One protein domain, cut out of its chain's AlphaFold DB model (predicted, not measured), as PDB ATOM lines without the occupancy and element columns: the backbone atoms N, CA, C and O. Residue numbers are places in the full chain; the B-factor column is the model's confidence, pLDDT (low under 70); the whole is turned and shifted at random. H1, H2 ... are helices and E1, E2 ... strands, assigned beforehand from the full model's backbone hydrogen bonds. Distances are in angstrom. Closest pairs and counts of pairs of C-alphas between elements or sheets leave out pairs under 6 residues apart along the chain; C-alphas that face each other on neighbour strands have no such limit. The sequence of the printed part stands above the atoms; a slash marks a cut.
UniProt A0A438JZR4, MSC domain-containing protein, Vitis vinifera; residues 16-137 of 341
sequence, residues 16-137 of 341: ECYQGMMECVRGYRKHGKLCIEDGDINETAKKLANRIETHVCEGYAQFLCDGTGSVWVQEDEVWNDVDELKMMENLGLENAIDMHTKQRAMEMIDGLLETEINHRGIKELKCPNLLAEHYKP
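What this domain is: This is residues 16 to 137 of the 341 residues of the protein "MSC domain-containing protein" of Vitis vinifera (UniProt A0A438JZR4). One long helix, H1, forms the backbone of an elongated model, with a small head of two strand hairpins, E1 with E2 and E3 with E4, at the end where H1 begins. Three shorter helices, H2, H3 and H4, pack crosswise on H1, and a third hairpin, E5 with E6, lies beside it with E6 nearer. The printed part has 122 residues, with four named helices and six named strands in the order E1 E2 E3 E4 H1 H2 H3 E5 E6 H4; the three sheets have two antiparallel strands each, and the class is mixed, helices and strands. The whole is loose, with a radius of gyration of the C-alphas of 17.4 A, and spans 61 by 35 by 25 A.

Where its parts are: E1 is residues 16 to 18, beginning at C-alpha 16 at (199.837, 107.743, 123.599). E2 is residues 21 to 24, E3 residues 28 to 31 and E4 residues 34 to 37. H1 is residues 39 to 66, 40.6 A long, from C-alpha 39 at (199.310, 125.980, 131.324). H2 is residues 75 to 88, 20.9 A, and H3 residues 99 to 109, 15.4 A. E5 is residues 114 to 117 and E6 residues 123 to 126. H4 is residues 129 to 134, ending at C-alpha 134 at (176.548, 144.297, 129.214).

How they stand to each other: E1 and E2 form an antiparallel hairpin, with N 16 and O 23 at 2.8 A. E3 and E4 form another, with N 29 and O 36 at 2.7 A. The closest C-alphas of E2 and E4 are those of Cys 24 and Cys 35, 5.6 A apart. E3 and H1 are near each other, with 6 pairs of C-alphas within 10 A. H1 is the hub, touching three helices. It touches H3 with residues 41 to 53 alone, at a steep tilt of 51 degrees, the same way; the closest C-alphas are those of Ala 45 and Ala 105, 4.7 A. With residues 51 to 56 alone it touches H2, only just about perpendicular at 71 degrees; the closest C-alphas are those of Ile 52 and Val 78, 6.9 A. With residues 57 to 61 alone it touches H4, about perpendicular at 84 degrees; the closest C-alphas are those of Cys 57 and Ala 132, 5.0 A. The hairpin E5 and E6 is antiparallel, with N 114 and O 126 at 2.8 A. Residues 73 to 74 pair with residues 124 to 125 of E6, antiparallel. H2 and H3 are apart. Every O i to N i+4 pair is within hydrogen-bond range in H1 and H3, 9 of 10 in H2 and 1 of 2 in H4.

The domain as a whole: The two C-alphas farthest apart, those of Gln 19 and Asp 66, are 61.8 A apart. The printed part has no cut and no long link. Mean pLDDT of the printed part is 81.4; residues 85 to 98 are under 70.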
ATOM      1  N   GLU A  16     199.779 108.822 124.573       90.38
ATOM      2  CA  GLU A  16     199.837 107.743 123.599       90.38
ATOM      3  C   GLU A  16     201.107 106.921 123.843       90.38
ATOM      4  O   GLU A  16     202.226 107.442 123.854       90.38
ATOM      5  N   CYS A  17     200.927 105.622 124.083       89.44
ATOM      6  CA  CYS A  17     202.024 104.707 124.366       89.44
ATOM      7  C   CYS A  17     202.256 103.766 123.185       89.44
ATOM      8  O   CYS A  17     201.402 102.937 122.870       89.44
ATOM      9  N   TYR A  18     203.447 103.821 122.593       84.75
ATOM     10  CA  TYR A  18     203.869 102.912 121.530       84.75
ATOM     11  C   TYR A  18     205.210 102.277 121.902       84.75
ATOM     12  O   TYR A  18     206.182 102.969 122.190       84.75
ATOM     13  N   GLN A  19     205.266 100.939 121.923       84.38
ATOM     14  CA  GLN A  19     206.492 100.160 122.182       84.38
ATOM     15  C   GLN A  19     207.256 100.559 123.467       84.38
ATOM     16  O   GLN A  19     208.482 100.546 123.506       84.38
ATOM     17  N   GLY A  20     206.535 100.922 124.532       78.88
ATOM     18  CA  GLY A  20     207.138 101.332 125.809       78.88
ATOM     19  C   GLY A  20     207.631 102.784 125.850       78.88
ATOM     20  O   GLY A  20     208.121 103.228 126.887       78.88
ATOM     21  N   MET A  21     207.470 103.548 124.766       80.12
ATOM     22  CA  MET A  21     207.650 104.997 124.752       80.12
ATOM     23  C   MET A  21     206.298 105.687 124.935       80.12
ATOM     24  O   MET A  21     205.311 105.289 124.322       80.12
ATOM     25  N   MET A  22     206.263 106.712 125.792       86.75
ATOM     26  CA  MET A  22     205.094 107.578 125.972       86.75
ATOM     27  C   MET A  22     205.332 108.951 125.347       86.75
ATOM     28  O   MET A  22     206.348 109.608 125.630       86.75
ATOM     29  N   GLU A  23     204.347 109.390 124.577       89.38
ATOM     30  CA  GLU A  23     204.202 110.748 124.074       89.38
ATOM     31  C   GLU A  23     202.892 111.324 124.615       89.38
ATOM     32  O   GLU A  23     201.871 110.643 124.642       89.38
ATOM     33  N   CYS A  24     202.923 112.547 125.139       86.50
ATOM     34  CA  CYS A  24     201.700 113.172 125.629       86.50
ATOM     35  C   CYS A  24     200.846 113.617 124.445       86.50
ATOM     36  O   CYS A  24     201.375 114.115 123.452       86.50
ATOM     37  N   VAL A  25     199.528 113.460 124.572       83.19
ATOM     38  CA  VAL A  25     198.581 113.999 123.594       83.19
ATOM     39  C   VAL A  25     198.808 115.514 123.493       83.19
ATOM     40  O   VAL A  25     199.148 116.164 124.490       83.19
ATOM     41  N   ARG A  26     198.656 116.088 122.292       74.44
ATOM     42  CA  ARG A  26     198.788 117.542 122.084       74.44
ATOM     43  C   ARG A  26     197.921 118.289 123.101       74.44
ATOM     44  O   ARG A  26     196.808 117.856 123.364       74.44
ATOM     45  N   GLY A  27     198.447 119.361 123.697       73.06
ATOM     46  CA  GLY A  27     197.799 120.044 124.827       73.06
ATOM     47  C   GLY A  27     198.324 119.658 126.210       73.06
ATOM     48  O   GLY A  27     198.070 120.379 127.175       73.06
ATOM     49  N   TYR A  28     199.076 118.559 126.313       79.00
ATOM     50  CA  TYR A  28     199.644 118.074 127.567       79.00
ATOM     51  C   TYR A  28     201.171 118.040 127.504       79.00
ATOM     52  O   TYR A  28     201.776 117.529 126.560       79.00
ATOM     53  N   ARG A  29     201.816 118.551 128.552       84.31
ATOM     54  CA  ARG A  29     203.267 118.540 128.718       84.31
ATOM     55  C   ARG A  29     203.692 117.325 129.538       84.31
ATOM     56  O   ARG A  29     203.103 117.000 130.571       84.31
ATOM     57  N   LYS A  30     204.761 116.664 129.096       86.56
ATOM     58  CA  LYS A  30     205.346 115.522 129.807       86.56
ATOM     59  C   LYS A  30     206.001 115.978 131.107       86.56
ATOM     60  O   LYS A  30     206.957 116.752 131.087       86.56
ATOM     61  N   HIS A  31     205.526 115.451 132.229       85.44
ATOM     62  CA  HIS A  31     206.094 115.677 133.552       85.44
ATOM     63  C   HIS A  31     206.375 114.327 134.227       85.44
ATOM     64  O   HIS A  31     205.513 113.707 134.853       85.44
ATOM     65  N   GLY A  32     207.601 113.826 134.048       85.38
ATOM     66  CA  GLY A  32     207.984 112.486 134.495       85.38
ATOM     67  C   GLY A  32     207.226 111.391 133.736       85.38
ATOM     68  O   GLY A  32     207.376 111.269 132.520       85.38
ATOM     69  N   LYS A  33     206.429 110.598 134.467       84.12
ATOM     70  CA  LYS A  33     205.551 109.539 133.928       84.12
ATOM     71  C   LYS A  33     204.101 109.998 133.702       84.12
ATOM     72  O   LYS A  33     203.241 109.175 133.420       84.12
ATOM     73  N   LEU A  34     203.809 111.285 133.883       87.12
ATOM     74  CA  LEU A  34     202.466 111.848 133.752       87.12
ATOM     75  C   LEU A  34     202.439 112.898 132.640       87.12
ATOM     76  O   LEU A  34     203.450 113.538 132.343       87.12
ATOM     77  N   CYS A  35     201.265 113.080 132.052       87.12
ATOM     78  CA  CYS A  35     200.972 114.152 131.114       87.12
ATOM     79  C   CYS A  35     200.071 115.164 131.824       87.12
ATOM     80  O   CYS A  35     198.964 114.827 132.243       87.12
ATOM     81  N   ILE A  36     200.576 116.381 132.017       86.69
ATOM     82  CA  ILE A  36     199.881 117.466 132.725       86.69
ATOM     83  C   ILE A  36     199.418 118.486 131.688       86.69
ATOM     84  O   ILE A  36     200.145 118.722 130.726       86.69
ATOM     85  N   GLU A  37     198.227 119.069 131.851       81.50
ATOM     86  CA  GLU A  37     197.742 120.121 130.945       81.50
ATOM     87  C   GLU A  37     198.773 121.244 130.825       81.50
ATOM     88  O   GLU A  37     199.331 121.711 131.824       81.50
ATOM     89  N   ASP A  38     199.038 121.667 129.592       80.75
ATOM     90  CA  ASP A  38     199.954 122.765 129.347       80.75
ATOM     91  C   ASP A  38     199.285 124.090 129.748       80.75
ATOM     92  O   ASP A  38     198.304 124.536 129.142       80.75
ATOM     93  N   GLY A  39     199.813 124.711 130.805       80.12
ATOM     94  CA  GLY A  39     199.310 125.980 131.324       80.12
ATOM     95  C   GLY A  39     199.357 127.104 130.288       80.12
ATOM     96  O   GLY A  39     198.439 127.924 130.258       80.12
ATOM     97  N   ASP A  40     200.351 127.090 129.396       78.75
ATOM     98  CA  ASP A  40     200.510 128.103 128.351       78.75
ATOM     99  C   ASP A  40     199.402 127.951 127.288       78.75
ATOM    100  O   ASP A  40     198.792 128.935 126.859       78.75
ATOM    101  N   ILE A  41     199.054 126.710 126.921       78.38
ATOM    102  CA  ILE A  41     197.946 126.403 125.992       78.38
ATOM    103  C   ILE A  41     196.601 126.776 126.617       78.38
ATOM    104  O   ILE A  41     195.743 127.363 125.961       78.38
ATOM    105  N   ASN A  42     196.407 126.482 127.902       83.88
ATOM    106  CA  ASN A  42     195.165 126.821 128.587       83.88
ATOM    107  C   ASN A  42     194.983 128.345 128.744       83.88
ATOM    108  O   ASN A  42     193.887 128.868 128.538       83.88
ATOM    109  N   GLU A  43     196.050 129.083 129.068       83.44
ATOM    110  CA  GLU A  43     195.994 130.545 129.183       83.44
ATOM    111  C   GLU A  43     195.742 131.211 127.824       83.44
ATOM    112  O   GLU A  43     194.933 132.139 127.717       83.44
ATOM    113  N   THR A  44     196.402 130.728 126.771       81.44
ATOM    114  CA  THR A  44     196.210 131.239 125.408       81.44
ATOM    115  C   THR A  44     194.816 130.916 124.873       81.44
ATOM    116  O   THR A  44     194.167 131.812 124.332       81.44
ATOM    117  N   ALA A  45     194.297 129.709 125.119       84.31
ATOM    118  CA  ALA A  45     192.914 129.344 124.809       84.31
ATOM    119  C   ALA A  45     191.903 130.240 125.543       84.31
ATOM    120  O   ALA A  45     190.948 130.715 124.933       84.31
ATOM    121  N   LYS A  46     192.142 130.566 126.820       88.00
ATOM    122  CA  LYS A  46     191.275 131.473 127.589       88.00
ATOM    123  C   LYS A  46     191.280 132.902 127.038       88.00
ATOM    124  O   LYS A  46     190.227 133.532 126.943       88.00
ATOM    125  N   LYS A  47     192.451 133.429 126.660       86.44
ATOM    126  CA  LYS A  47     192.563 134.751 126.009       86.44
ATOM    127  C   LYS A  47     191.816 134.775 124.677       86.44
ATOM    128  O   LYS A  47     191.175 135.772 124.358       86.44
ATOM    129  N   LEU A  48     191.894 133.679 123.927       85.38
ATOM    130  CA  LEU A  48     191.223 133.509 122.646       85.38
ATOM    131  C   LEU A  48     189.700 133.457 122.806       85.38
ATOM    132  O   LEU A  48     188.998 134.203 122.129       85.38
ATOM    133  N   ALA A  49     189.210 132.659 123.757       88.12
ATOM    134  CA  ALA A  49     187.792 132.560 124.081       88.12
ATOM    135  C   ALA A  49     187.196 133.923 124.463       88.12
ATOM    136  O   ALA A  49     186.174 134.321 123.914       88.12
ATOM    137  N   ASN A  50     187.887 134.689 125.313       89.81
ATOM    138  CA  ASN A  50     187.439 136.020 125.728       89.81
ATOM    139  C   ASN A  50     187.365 137.027 124.558       89.81
ATOM    140  O   ASN A  50     186.500 137.904 124.532       89.81
ATOM    141  N   ARG A  51     188.262 136.917 123.567       86.81
ATOM    142  CA  ARG A  51     188.200 137.761 122.358       86.81
ATOM    143  C   ARG A  51     187.003 137.418 121.489       86.81
ATOM    144  O   ARG A  51     186.323 138.327 121.030       86.81
ATOM    145  N   ILE A  52     186.751 136.128 121.292       89.06
ATOM    146  CA  ILE A  52     185.603 135.654 120.516       89.06
ATOM    147  C   ILE A  52     184.298 136.075 121.196       89.06
ATOM    148  O   ILE A  52     183.425 136.633 120.539       89.06
ATOM    149  N   GLU A  53     184.197 135.888 122.514       90.62
ATOM    150  CA  GLU A  53     183.067 136.366 123.317       90.62
ATOM    151  C   GLU A  53     182.835 137.862 123.101       90.62
ATOM    152  O   GLU A  53     181.730 138.272 122.750       90.62
ATOM    153  N   THR A  54     183.889 138.671 123.236       89.25
ATOM    154  CA  THR A  54     183.798 140.122 123.048       89.25
ATOM    155  C   THR A  54     183.321 140.469 121.639       89.25
ATOM    156  O   THR A  54     182.378 141.238 121.501       89.25
ATOM    157  N   HIS A  55     183.891 139.857 120.599       88.38
ATOM    158  CA  HIS A  55     183.515 140.125 119.211       88.38
ATOM    159  C   HIS A  55     182.047 139.778 118.919       88.38
ATOM    160  O   HIS A  55     181.293 140.595 118.390       88.38
ATOM    161  N   VAL A  56     181.615 138.568 119.290       91.31
ATOM    162  CA  VAL A  56     180.243 138.098 119.043       91.31
ATOM    163  C   VAL A  56     179.239 138.922 119.855       91.31
ATOM    164  O   VAL A  56     178.190 139.314 119.341       91.31
ATOM    165  N   CYS A  57     179.551 139.235 121.116       92.00
ATOM    166  CA  CYS A  57     178.667 140.027 121.966       92.00
ATOM    167  C   CYS A  57     178.625 141.510 121.576       92.00
ATOM    168  O   CYS A  57     177.555 142.110 121.672       92.00
ATOM    169  N   GLU A  58     179.721 142.106 121.102       89.06
ATOM    170  CA  GLU A  58     179.729 143.472 120.563       89.06
ATOM    171  C   GLU A  58     178.913 143.571 119.272       89.06
ATOM    172  O   GLU A  58     178.090 144.481 119.143       89.06
ATOM    173  N   GLY A  59     179.070 142.613 118.352       88.06
ATOM    174  CA  GLY A  59     178.268 142.537 117.128       88.06
ATOM    175  C   GLY A  59     176.772 142.430 117.431       88.06
ATOM    176  O   GLY A  59     175.963 143.206 116.907       88.06
ATOM    177  N   TYR A  60     176.398 141.554 118.369       90.75
ATOM    178  CA  TYR A  60     175.001 141.424 118.774       90.75
ATOM    179  C   TYR A  60     174.491 142.664 119.528       90.75
ATOM    180  O   TYR A  60     173.359 143.108 119.320       90.75
ATOM    181  N   ALA A  61     175.325 143.294 120.357       89.38
ATOM    182  CA  ALA A  61     174.971 144.532 121.041       89.38
ATOM    183  C   ALA A  61     174.715 145.687 120.057       89.38
ATOM    184  O   ALA A  61     173.763 146.444 120.246       89.38
ATOM    185  N   GLN A  62     175.508 145.803 118.986       86.81
ATOM    186  CA  GLN A  62     175.273 146.778 117.916       86.81
ATOM    187  C   GLN A  62     173.961 146.504 117.173       86.81
ATOM    188  O   GLN A  62     173.214 147.443 116.882       86.81
ATOM    189  N   PHE A  63     173.634 145.233 116.921       88.62
ATOM    190  CA  PHE A  63     172.341 144.854 116.348       88.62
ATOM    191  C   PHE A  63     171.165 145.293 117.231       88.62
ATOM    192  O   PHE A  63     170.200 145.860 116.726       88.62
ATOM    193  N   LEU A  64     171.257 145.112 118.553       86.44
ATOM    194  CA  LEU A  64     170.220 145.556 119.494       86.44
ATOM    195  C   LEU A  64     170.029 147.083 119.528       86.44
ATOM    196  O   LEU A  64     168.981 147.552 119.974       86.44
ATOM    197  N   CYS A  65     171.035 147.847 119.105       85.00
ATOM    198  CA  CYS A  65     171.033 149.305 119.119       85.00
ATOM    199  C   CYS A  65     170.523 149.899 117.802       85.00
ATOM    200  O   CYS A  65     169.474 150.541 117.781       85.00
ATOM    201  N   ASP A  66     171.253 149.656 116.714       80.50
ATOM    202  CA  ASP A  66     171.035 150.315 115.421       80.50
ATOM    203  C   ASP A  66     170.475 149.353 114.358       80.50
ATOM    204  O   ASP A  66     170.135 149.777 113.254       80.50
ATOM    205  N   GLY A  67     170.384 148.053 114.670       82.00
ATOM    206  CA  GLY A  67     170.005 147.004 113.717       82.00
ATOM    207  C   GLY A  67     171.101 146.638 112.706       82.00
ATOM    208  O   GLY A  67     170.842 145.848 111.805       82.00
ATOM    209  N   THR A  68     172.308 147.199 112.840       76.25
ATOM    210  CA  THR A  68     173.403 147.092 111.851       76.25
ATOM    211  C   THR A  68     174.334 145.885 112.073       76.25
ATOM    212  O   THR A  68     175.155 145.588 111.213       76.25
ATOM    213  N   GLY A  69     174.231 145.191 113.210       78.38
ATOM    214  CA  GLY A  69     175.080 144.035 113.545       78.38
ATOM    215  C   GLY A  69     174.504 142.675 113.124       78.38
ATOM    216  O   GLY A  69     173.427 142.591 112.537       78.38
ATOM    217  N   SER A  70     175.201 141.595 113.478       79.62
ATOM    218  CA  SER A  70     174.746 140.211 113.301       79.62
ATOM    219  C   SER A  70     174.342 139.587 114.641       79.62
ATOM    220  O   SER A  70     174.973 139.797 115.674       79.62
ATOM    221  N   VAL A  71     173.234 138.838 114.632       86.88
ATOM    222  CA  VAL A  71     172.761 138.066 115.800       86.88
ATOM    223  C   VAL A  71     173.477 136.722 115.886       86.88
ATOM    224  O   VAL A  71     173.821 136.269 116.975       86.88
ATOM    225  N   TRP A  72     173.684 136.111 114.724       87.19
ATOM    226  CA  TRP A  72     174.375 134.846 114.542       87.19
ATOM    227  C   TRP A  72     175.627 135.101 113.713       87.19
ATOM    228  O   TRP A  72     175.553 135.787 112.691       87.19
ATOM    229  N   VAL A  73     176.761 134.583 114.176       89.81
ATOM    230  CA  VAL A  73     178.061 134.723 113.507       89.81
ATOM    231  C   VAL A  73     178.602 133.335 113.201       89.81
ATOM    232  O   VAL A  73     178.565 132.457 114.066       89.81
ATOM    233  N   GLN A  74     179.091 133.118 111.980       89.25
ATOM    234  CA  GLN A  74     179.640 131.821 111.587       89.25
ATOM    235  C   GLN A  74     181.015 131.597 112.220       89.25
ATOM    236  O   GLN A  74     181.813 132.522 112.359       89.25
ATOM    237  N   GLU A  75     181.297 130.355 112.616       84.94
ATOM    238  CA  GLU A  75     182.563 129.992 113.260       84.94
ATOM    239  C   GLU A  75     183.795 130.343 112.403       84.94
ATOM    240  O   GLU A  75     184.795 130.826 112.932       84.94
ATOM    241  N   ASP A  76     183.741 130.127 111.090       82.75
ATOM    242  CA  ASP A  76     184.839 130.440 110.171       82.75
ATOM    243  C   ASP A  76     185.081 131.948 110.032       82.75
ATOM    244  O   ASP A  76     186.234 132.379 110.012       82.75
ATOM    245  N   GLU A  77     184.016 132.751 110.008       83.44
ATOM    246  CA  GLU A  77     184.091 134.218 110.012       83.44
ATOM    247  C   GLU A  77     184.762 134.735 111.293       83.44
ATOM    248  O   GLU A  77     185.728 135.495 111.224       83.44
ATOM    249  N   VAL A  78     184.359 134.213 112.457       84.94
ATOM    250  CA  VAL A  78     184.974 134.550 113.753       84.94
ATOM    251  C   VAL A  78     186.471 134.245 113.766       84.94
ATOM    252  O   VAL A  78     187.270 135.033 114.277       84.94
ATOM    253  N   TRP A  79     186.878 133.094 113.226       82.19
ATOM    254  CA  TRP A  79     188.290 132.723 113.189       82.19
ATOM    255  C   TRP A  79     189.115 133.603 112.251       82.19
ATOM    256  O   TRP A  79     190.269 133.887 112.580       82.19
ATOM    257  N   ASN A  80     188.539 134.050 111.132       81.81
ATOM    258  CA  ASN A  80     189.205 134.961 110.203       81.81
ATOM    259  C   ASN A  80     189.493 136.315 110.868       81.81
ATOM    260  O   ASN A  80     190.641 136.761 110.847       81.81
ATOM    261  N   ASP A  81     188.504 136.906 111.545       74.94
ATOM    262  CA  ASP A  81     188.649 138.205 112.224       74.94
ATOM    263  C   ASP A  81     189.676 138.139 113.362       74.94
ATOM    264  O   ASP A  81     190.517 139.022 113.560       74.94
ATOM    265  N   VAL A  82     189.651 137.038 114.113       75.19
ATOM    266  CA  VAL A  82     190.591 136.780 115.203       75.19
ATOM    267  C   VAL A  82     192.023 136.602 114.692       75.19
ATOM    268  O   VAL A  82     192.966 137.020 115.371       75.19
ATOM    269  N   ASP A  83     192.208 135.969 113.534       71.94
ATOM    270  CA  ASP A  83     193.525 135.781 112.933       71.94
ATOM    271  C   ASP A  83     194.038 137.085 112.275       71.94
ATOM    272  O   ASP A  83     195.237 137.357 112.352       71.94
ATOM    273  N   GLU A  84     193.156 137.960 111.771       70.06
ATOM    274  CA  GLU A  84     193.500 139.315 111.300       70.06
ATOM    275  C   GLU A  84     193.943 140.239 112.453       70.06
ATOM    276  O   GLU A  84     195.002 140.871 112.387       70.06
ATOM    277  N   LEU A  85     193.209 140.248 113.572       59.84
ATOM    278  CA  LEU A  85     193.545 141.035 114.771       59.84
ATOM    279  C   LEU A  85     194.883 140.620 115.409       59.84
ATOM    280  O   LEU A  85     195.587 141.451 115.989       59.84
ATOM    281  N   LYS A  86     195.266 139.344 115.288       62.75
ATOM    282  CA  LYS A  86     196.570 138.832 115.747       62.75
ATOM    283  C   LYS A  86     197.740 139.307 114.898       62.75
ATOM    284  O   LYS A  86     198.849 139.354 115.410       62.75
ATOM    285  N   MET A  87     197.526 139.662 113.632       54.00
ATOM    286  CA  MET A  87     198.598 140.219 112.803       54.00
ATOM    287  C   MET A  87     198.950 141.661 113.197       54.00
ATOM    288  O   MET A  87     200.051 142.121 112.900       54.00
ATOM    289  N   MET A  88     198.043 142.376 113.877       50.12
ATOM    290  CA  MET A  88     198.258 143.766 114.305       50.12
ATOM    291  C   MET A  88     198.908 143.894 115.687       50.12
ATOM    292  O   MET A  88     199.697 144.814 115.912       50.12
ATOM    293  N   GLU A  89     198.605 142.995 116.620       52.78
ATOM    294  CA  GLU A  89     199.306 142.935 117.900       52.78
ATOM    295  C   GLU A  89     200.471 141.955 117.781       52.78
ATOM    296  O   GLU A  89     200.251 140.773 117.550       52.78
ATOM    297  N   ASN A  90     201.706 142.409 118.021       48.97
ATOM    298  CA  ASN A  90     202.865 141.537 118.266       48.97
ATOM    299  C   ASN A  90     202.697 140.747 119.585       48.97
ATOM    300  O   ASN A  90     203.557 140.781 120.466       48.97
ATOM    301  N   LEU A  91     201.559 140.077 119.775       50.34
ATOM    302  CA  LEU A  91     201.409 138.979 120.706       50.34
ATOM    303  C   LEU A  91     202.508 137.998 120.316       50.34
ATOM    304  O   LEU A  91     202.506 137.502 119.195       50.34
ATOM    305  N   GLY A  92     203.472 137.767 121.207       42.94
ATOM    306  CA  GLY A  92     204.520 136.751 121.059       42.94
ATOM    307  C   GLY A  92     203.944 135.333 121.090       42.94
ATOM    308  O   GLY A  92     204.359 134.508 121.893       42.94
ATOM    309  N   LEU A  93     202.927 135.099 120.270       47.50
ATOM    310  CA  LEU A  93     202.210 133.869 120.050       47.50
ATOM    311  C   LEU A  93     202.739 133.357 118.714       47.50
ATOM    312  O   LEU A  93     202.424 133.894 117.655       47.50
ATOM    313  N   GLU A  94     203.657 132.407 118.811       47.75
ATOM    314  CA  GLU A  94     204.366 131.796 117.694       47.75
ATOM    315  C   GLU A  94     203.397 131.413 116.562       47.75
ATOM    316  O   GLU A  94     202.267 130.981 116.804       47.75
ATOM    317  N   ASN A  95     203.824 131.648 115.317       49.88
ATOM    318  CA  ASN A  95     202.998 131.470 114.127       49.88
ATOM    319  C   ASN A  95     202.370 130.068 114.104       49.88
ATOM    320  O   ASN A  95     203.088 129.073 114.038       49.88
ATOM    321  N   ALA A  96     201.035 130.051 114.077       52.16
ATOM    322  CA  ALA A  96     200.118 128.924 114.250       52.16
ATOM    323  C   ALA A  96     199.682 128.705 115.707       52.16
ATOM    324  O   ALA A  96     200.292 127.971 116.479       52.16
ATOM    325  N   ILE A  97     198.518 129.274 116.040       59.91
ATOM    326  CA  ILE A  97     197.660 128.717 117.088       59.91
ATOM    327  C   ILE A  97     197.511 127.230 116.773       59.91
ATOM    328  O   ILE A  97     196.902 126.885 115.756       59.91
ATOM    329  N   ASP A  98     198.104 126.367 117.602       66.00
ATOM    330  CA  ASP A  98     197.950 124.924 117.456       66.00
ATOM    331  C   ASP A  98     196.451 124.614 117.375       66.00
ATOM    332  O   ASP A  98     195.646 125.205 118.103       66.00
ATOM    333  N   MET A  99     196.066 123.709 116.480       73.94
ATOM    334  CA  MET A  99     194.676 123.289 116.278       73.94
ATOM    335  C   MET A  99     194.003 122.935 117.614       73.94
ATOM    336  O   MET A  99     192.835 123.253 117.831       73.94
ATOM    337  N   HIS A 100     194.779 122.378 118.548       73.69
ATOM    338  CA  HIS A 100     194.356 122.092 119.914       73.69
ATOM    339  C   HIS A 100     193.930 123.343 120.704       73.69
ATOM    340  O   HIS A 100     192.947 123.313 121.438       73.69
ATOM    341  N   THR A 101     194.629 124.468 120.548       80.38
ATOM    342  CA  THR A 101     194.283 125.734 121.218       80.38
ATOM    343  C   THR A 101     192.976 126.307 120.666       80.38
ATOM    344  O   THR A 101     192.156 126.794 121.444       80.38
ATOM    345  N   LYS A 102     192.738 126.206 119.343       83.81
ATOM    346  CA  LYS A 102     191.447 126.587 118.733       83.81
ATOM    347  C   LYS A 102     190.312 125.708 119.270       83.81
ATOM    348  O   LYS A 102     189.296 126.232 119.715       83.81
ATOM    349  N   GLN A 103     190.520 124.391 119.310       83.81
ATOM    350  CA  GLN A 103     189.539 123.443 119.842       83.81
ATOM    351  C   GLN A 103     189.224 123.706 121.321       83.81
ATOM    352  O   GLN A 103     188.058 123.828 121.688       83.81
ATOM    353  N   ARG A 104     190.250 123.873 122.163       85.88
ATOM    354  CA  ARG A 104     190.078 124.163 123.591       85.88
ATOM    355  C   ARG A 104     189.356 125.489 123.832       85.88
ATOM    356  O   ARG A 104     188.556 125.583 124.757       85.88
ATOM    357  N   ALA A 105     189.607 126.504 123.004       87.25
ATOM    358  CA  ALA A 105     188.865 127.759 123.065       87.25
ATOM    359  C   ALA A 105     187.382 127.562 122.705       87.25
ATOM    360  O   ALA A 105     186.528 128.108 123.399       87.25
ATOM    361  N   MET A 106     187.059 126.739 121.698       85.50
ATOM    362  CA  MET A 106     185.661 126.429 121.368       85.50
ATOM    363  C   MET A 106     184.935 125.648 122.451       85.50
ATOM    364  O   MET A 106     183.771 125.934 122.706       85.50
ATOM    365  N   GLU A 107     185.608 124.724 123.134       87.06
ATOM    366  CA  GLU A 107     185.031 124.036 124.295       87.06
ATOM    367  C   GLU A 107     184.649 125.025 125.411       87.06
ATOM    368  O   GLU A 107     183.621 124.858 126.064       87.06
ATOM    369  N   MET A 108     185.451 126.080 125.617       87.69
ATOM    370  CA  MET A 108     185.126 127.143 126.575       87.69
ATOM    371  C   MET A 108     183.960 128.015 126.090       87.69
ATOM    372  O   MET A 108     183.104 128.389 126.889       87.69
ATOM    373  N   ILE A 109     183.918 128.329 124.792       89.38
ATOM    374  CA  ILE A 109     182.881 129.168 124.181       89.38
ATOM    375  C   ILE A 109     181.523 128.467 124.158       89.38
ATOM    376  O   ILE A 109     180.525 129.117 124.449       89.38
ATOM    377  N   ASP A 110     181.470 127.161 123.888       86.00
ATOM    378  CA  ASP A 110     180.223 126.377 123.919       86.00
ATOM    379  C   ASP A 110     179.536 126.417 125.294       86.00
ATOM    380  O   ASP A 110     178.327 126.219 125.391       86.00
ATOM    381  N   GLY A 111     180.287 126.687 126.368       84.94
ATOM    382  CA  GLY A 111     179.729 126.899 127.705       84.94
ATOM    383  C   GLY A 111     179.215 128.320 127.972       84.94
ATOM    384  O   GLY A 111     178.480 128.518 128.939       84.94
ATOM    385  N   LEU A 112     179.608 129.307 127.159       86.56
ATOM    386  CA  LEU A 112     179.316 130.735 127.359       86.56
ATOM    387  C   LEU A 112     178.318 131.298 126.339       86.56
ATOM    388  O   LEU A 112     177.524 132.176 126.680       86.56
ATOM    389  N   LEU A 113     178.366 130.813 125.097       89.56
ATOM    390  CA  LEU A 113     177.558 131.282 123.975       89.56
ATOM    391  C   LEU A 113     176.517 130.234 123.568       89.56
ATOM    392  O   LEU A 113     176.699 129.033 123.755       89.56
ATOM    393  N   GLU A 114     175.413 130.698 122.985       89.81
ATOM    394  CA  GLU A 114     174.440 129.829 122.326       89.81
ATOM    395  C   GLU A 114     175.021 129.378 120.984       89.81
ATOM    396  O   GLU A 114     175.504 130.207 120.210       89.81
ATOM    397  N   THR A 115     174.974 128.078 120.696       87.81
ATOM    398  CA  THR A 115     175.471 127.534 119.430       87.81
ATOM    399  C   THR A 115     174.376 126.792 118.683       87.81
ATOM    400  O   THR A 115     173.596 126.037 119.264       87.81
ATOM    401  N   GLU A 116     174.288 127.040 117.380       88.25
ATOM    402  CA  GLU A 116     173.308 126.421 116.490       88.25
ATOM    403  C   GLU A 116     174.013 125.891 115.237       88.25
ATOM    404  O   GLU A 116     175.024 126.434 114.794       88.25
ATOM    405  N   ILE A 117     173.510 124.790 114.674       87.06
ATOM    406  CA  ILE A 117     174.006 124.258 113.404       87.06
ATOM    407  C   ILE A 117     173.029 124.678 112.316       87.06
ATOM    408  O   ILE A 117     171.869 124.266 112.304       87.06
ATOM    409  N   ASN A 118     173.528 125.450 111.362       83.62
ATOM    410  CA  ASN A 118     172.745 125.898 110.226       83.62
ATOM    411  C   ASN A 118     172.312 124.757 109.305       83.62
ATOM    412  O   ASN A 118     172.912 123.685 109.262       83.62
ATOM    413  N   HIS A 119     171.358 125.043 108.414       82.44
ATOM    414  CA  HIS A 119     170.927 124.116 107.356       82.44
ATOM    415  C   HIS A 119     172.064 123.617 106.441       82.44
ATOM    416  O   HIS A 119     171.907 122.608 105.758       82.44
ATOM    417  N   ARG A 120     173.205 124.321 106.407       83.69
ATOM    418  CA  ARG A 120     174.412 123.948 105.646       83.69
ATOM    419  C   ARG A 120     175.404 123.092 106.445       83.69
ATOM    420  O   ARG A 120     176.453 122.755 105.914       83.69
ATOM    421  N   GLY A 121     175.097 122.771 107.704       83.75
ATOM    422  CA  GLY A 121     175.992 122.047 108.611       83.75
ATOM    423  C   GLY A 121     177.109 122.901 109.223       83.75
ATOM    424  O   GLY A 121     178.025 122.341 109.814       83.75
ATOM    425  N   ILE A 122     177.056 124.229 109.071       85.81
ATOM    426  CA  ILE A 122     178.041 125.170 109.632       85.81
ATOM    427  C   ILE A 122     177.593 125.572 111.040       85.81
ATOM    428  O   ILE A 122     176.404 125.810 111.254       85.81
ATOM    429  N   LYS A 123     178.538 125.639 111.981       87.62
ATOM    430  CA  LYS A 123     178.291 126.071 113.358       87.62
ATOM    431  C   LYS A 123     178.209 127.598 113.427       87.62
ATOM    432  O   LYS A 123     179.116 128.292 112.969       87.62
ATOM    433  N   GLU A 124     177.128 128.105 114.003       88.88
ATOM    434  CA  GLU A 124     176.925 129.520 114.301       88.88
ATOM    435  C   GLU A 124     176.920 129.763 115.804       88.88
ATOM    436  O   GLU A 124     176.453 128.940 116.596       88.88
ATOM    437  N   LEU A 125     177.457 130.916 116.180       91.00
ATOM    438  CA  LEU A 125     177.581 131.386 117.547       91.00
ATOM    439  C   LEU A 125     176.659 132.585 117.754       91.00
ATOM    440  O   LEU A 125     176.593 133.488 116.915       91.00
ATOM    441  N   LYS A 126     175.999 132.624 118.908       92.25
ATOM    442  CA  LYS A 126     175.161 133.735 119.344       92.25
ATOM    443  C   LYS A 126     175.414 134.071 120.803       92.25
ATOM    444  O   LYS A 126     175.471 133.208 121.675       92.25
ATOM    445  N   CYS A 127     175.519 135.365 121.082       93.00
ATOM    446  CA  CYS A 127     175.662 135.852 122.446       93.00
ATOM    447  C   CYS A 127     174.303 135.859 123.178       93.00
ATOM    448  O   CYS A 127     173.317 136.368 122.632       93.00
ATOM    449  N   PRO A 128     174.214 135.340 124.418       92.62
ATOM    450  CA  PRO A 128     172.993 135.410 125.213       92.62
ATOM    451  C   PRO A 128     172.554 136.859 125.456       92.62
ATOM    452  O   PRO A 128     173.380 137.737 125.705       92.62
ATOM    453  N   ASN A 129     171.241 137.110 125.482       87.62
ATOM    454  CA  ASN A 129     170.687 138.466 125.643       87.62
ATOM    455  C   ASN A 129     171.199 139.194 126.900       87.62
ATOM    456  O   ASN A 129     171.464 140.394 126.857       87.62
ATOM    457  N   LEU A 130     171.348 138.463 128.011       86.94
ATOM    458  CA  LEU A 130     171.843 139.007 129.281       86.94
ATOM    459  C   LEU A 130     173.299 139.473 129.174       86.94
ATOM    460  O   LEU A 130     173.659 140.509 129.730       86.94
ATOM    461  N   LEU A 131     174.122 138.711 128.451       88.56
ATOM    462  CA  LEU A 131     175.531 139.019 128.249       88.56
ATOM    463  C   LEU A 131     175.673 140.187 127.264       88.56
ATOM    464  O   LEU A 131     176.321 141.182 127.579       88.56
ATOM    465  N   ALA A 132     174.954 140.142 126.141       87.81
ATOM    466  CA  ALA A 132     174.950 141.192 125.122       87.81
ATOM    467  C   ALA A 132     174.517 142.566 125.663       87.81
ATOM    468  O   ALA A 132     175.014 143.604 125.228       87.81
ATOM    469  N   GLU A 133     173.628 142.605 126.659       86.62
ATOM    470  CA  GLU A 133     173.236 143.857 127.308       86.62
ATOM    471  C   GLU A 133     174.399 144.543 128.041       86.62
ATOM    472  O   GLU A 133     174.462 145.779 128.087       86.62
ATOM    473  N   HIS A 134     175.354 143.767 128.563       87.19
ATOM    474  CA  HIS A 134     176.548 144.297 129.214       87.19
ATOM    475  C   HIS A 134     177.508 144.955 128.213       87.19
ATOM    476  O   HIS A 134     178.061 146.010 128.523       87.19
ATOM    477  N   TYR A 135     177.605 144.401 127.002       87.94
ATOM    478  CA  TYR A 135     178.456 144.888 125.907       87.94
ATOM    479  C   TYR A 135     177.853 146.061 125.112       87.94
ATOM    480  O   TYR A 135     178.495 146.590 124.206       87.94
ATOM    481  N   LYS A 136     176.643 146.536 125.453       87.81
ATOM    482  CA  LYS A 136     176.052 147.722 124.805       87.81
ATOM    483  C   LYS A 136     176.945 148.958 124.982       87.81
ATOM    484  O   LYS A 136     177.220 149.340 126.128       87.81
ATOM    485  N   PRO A 137     177.307 149.662 123.892       85.88
ATOM    486  CA  PRO A 137     178.109 150.869 123.995       85.88
ATOM    487  C   PRO A 137     177.345 151.966 124.741       85.88
ATOM    488  O   PRO A 137     176.115 152.079 124.672       85.88
TER     489      PRO A 137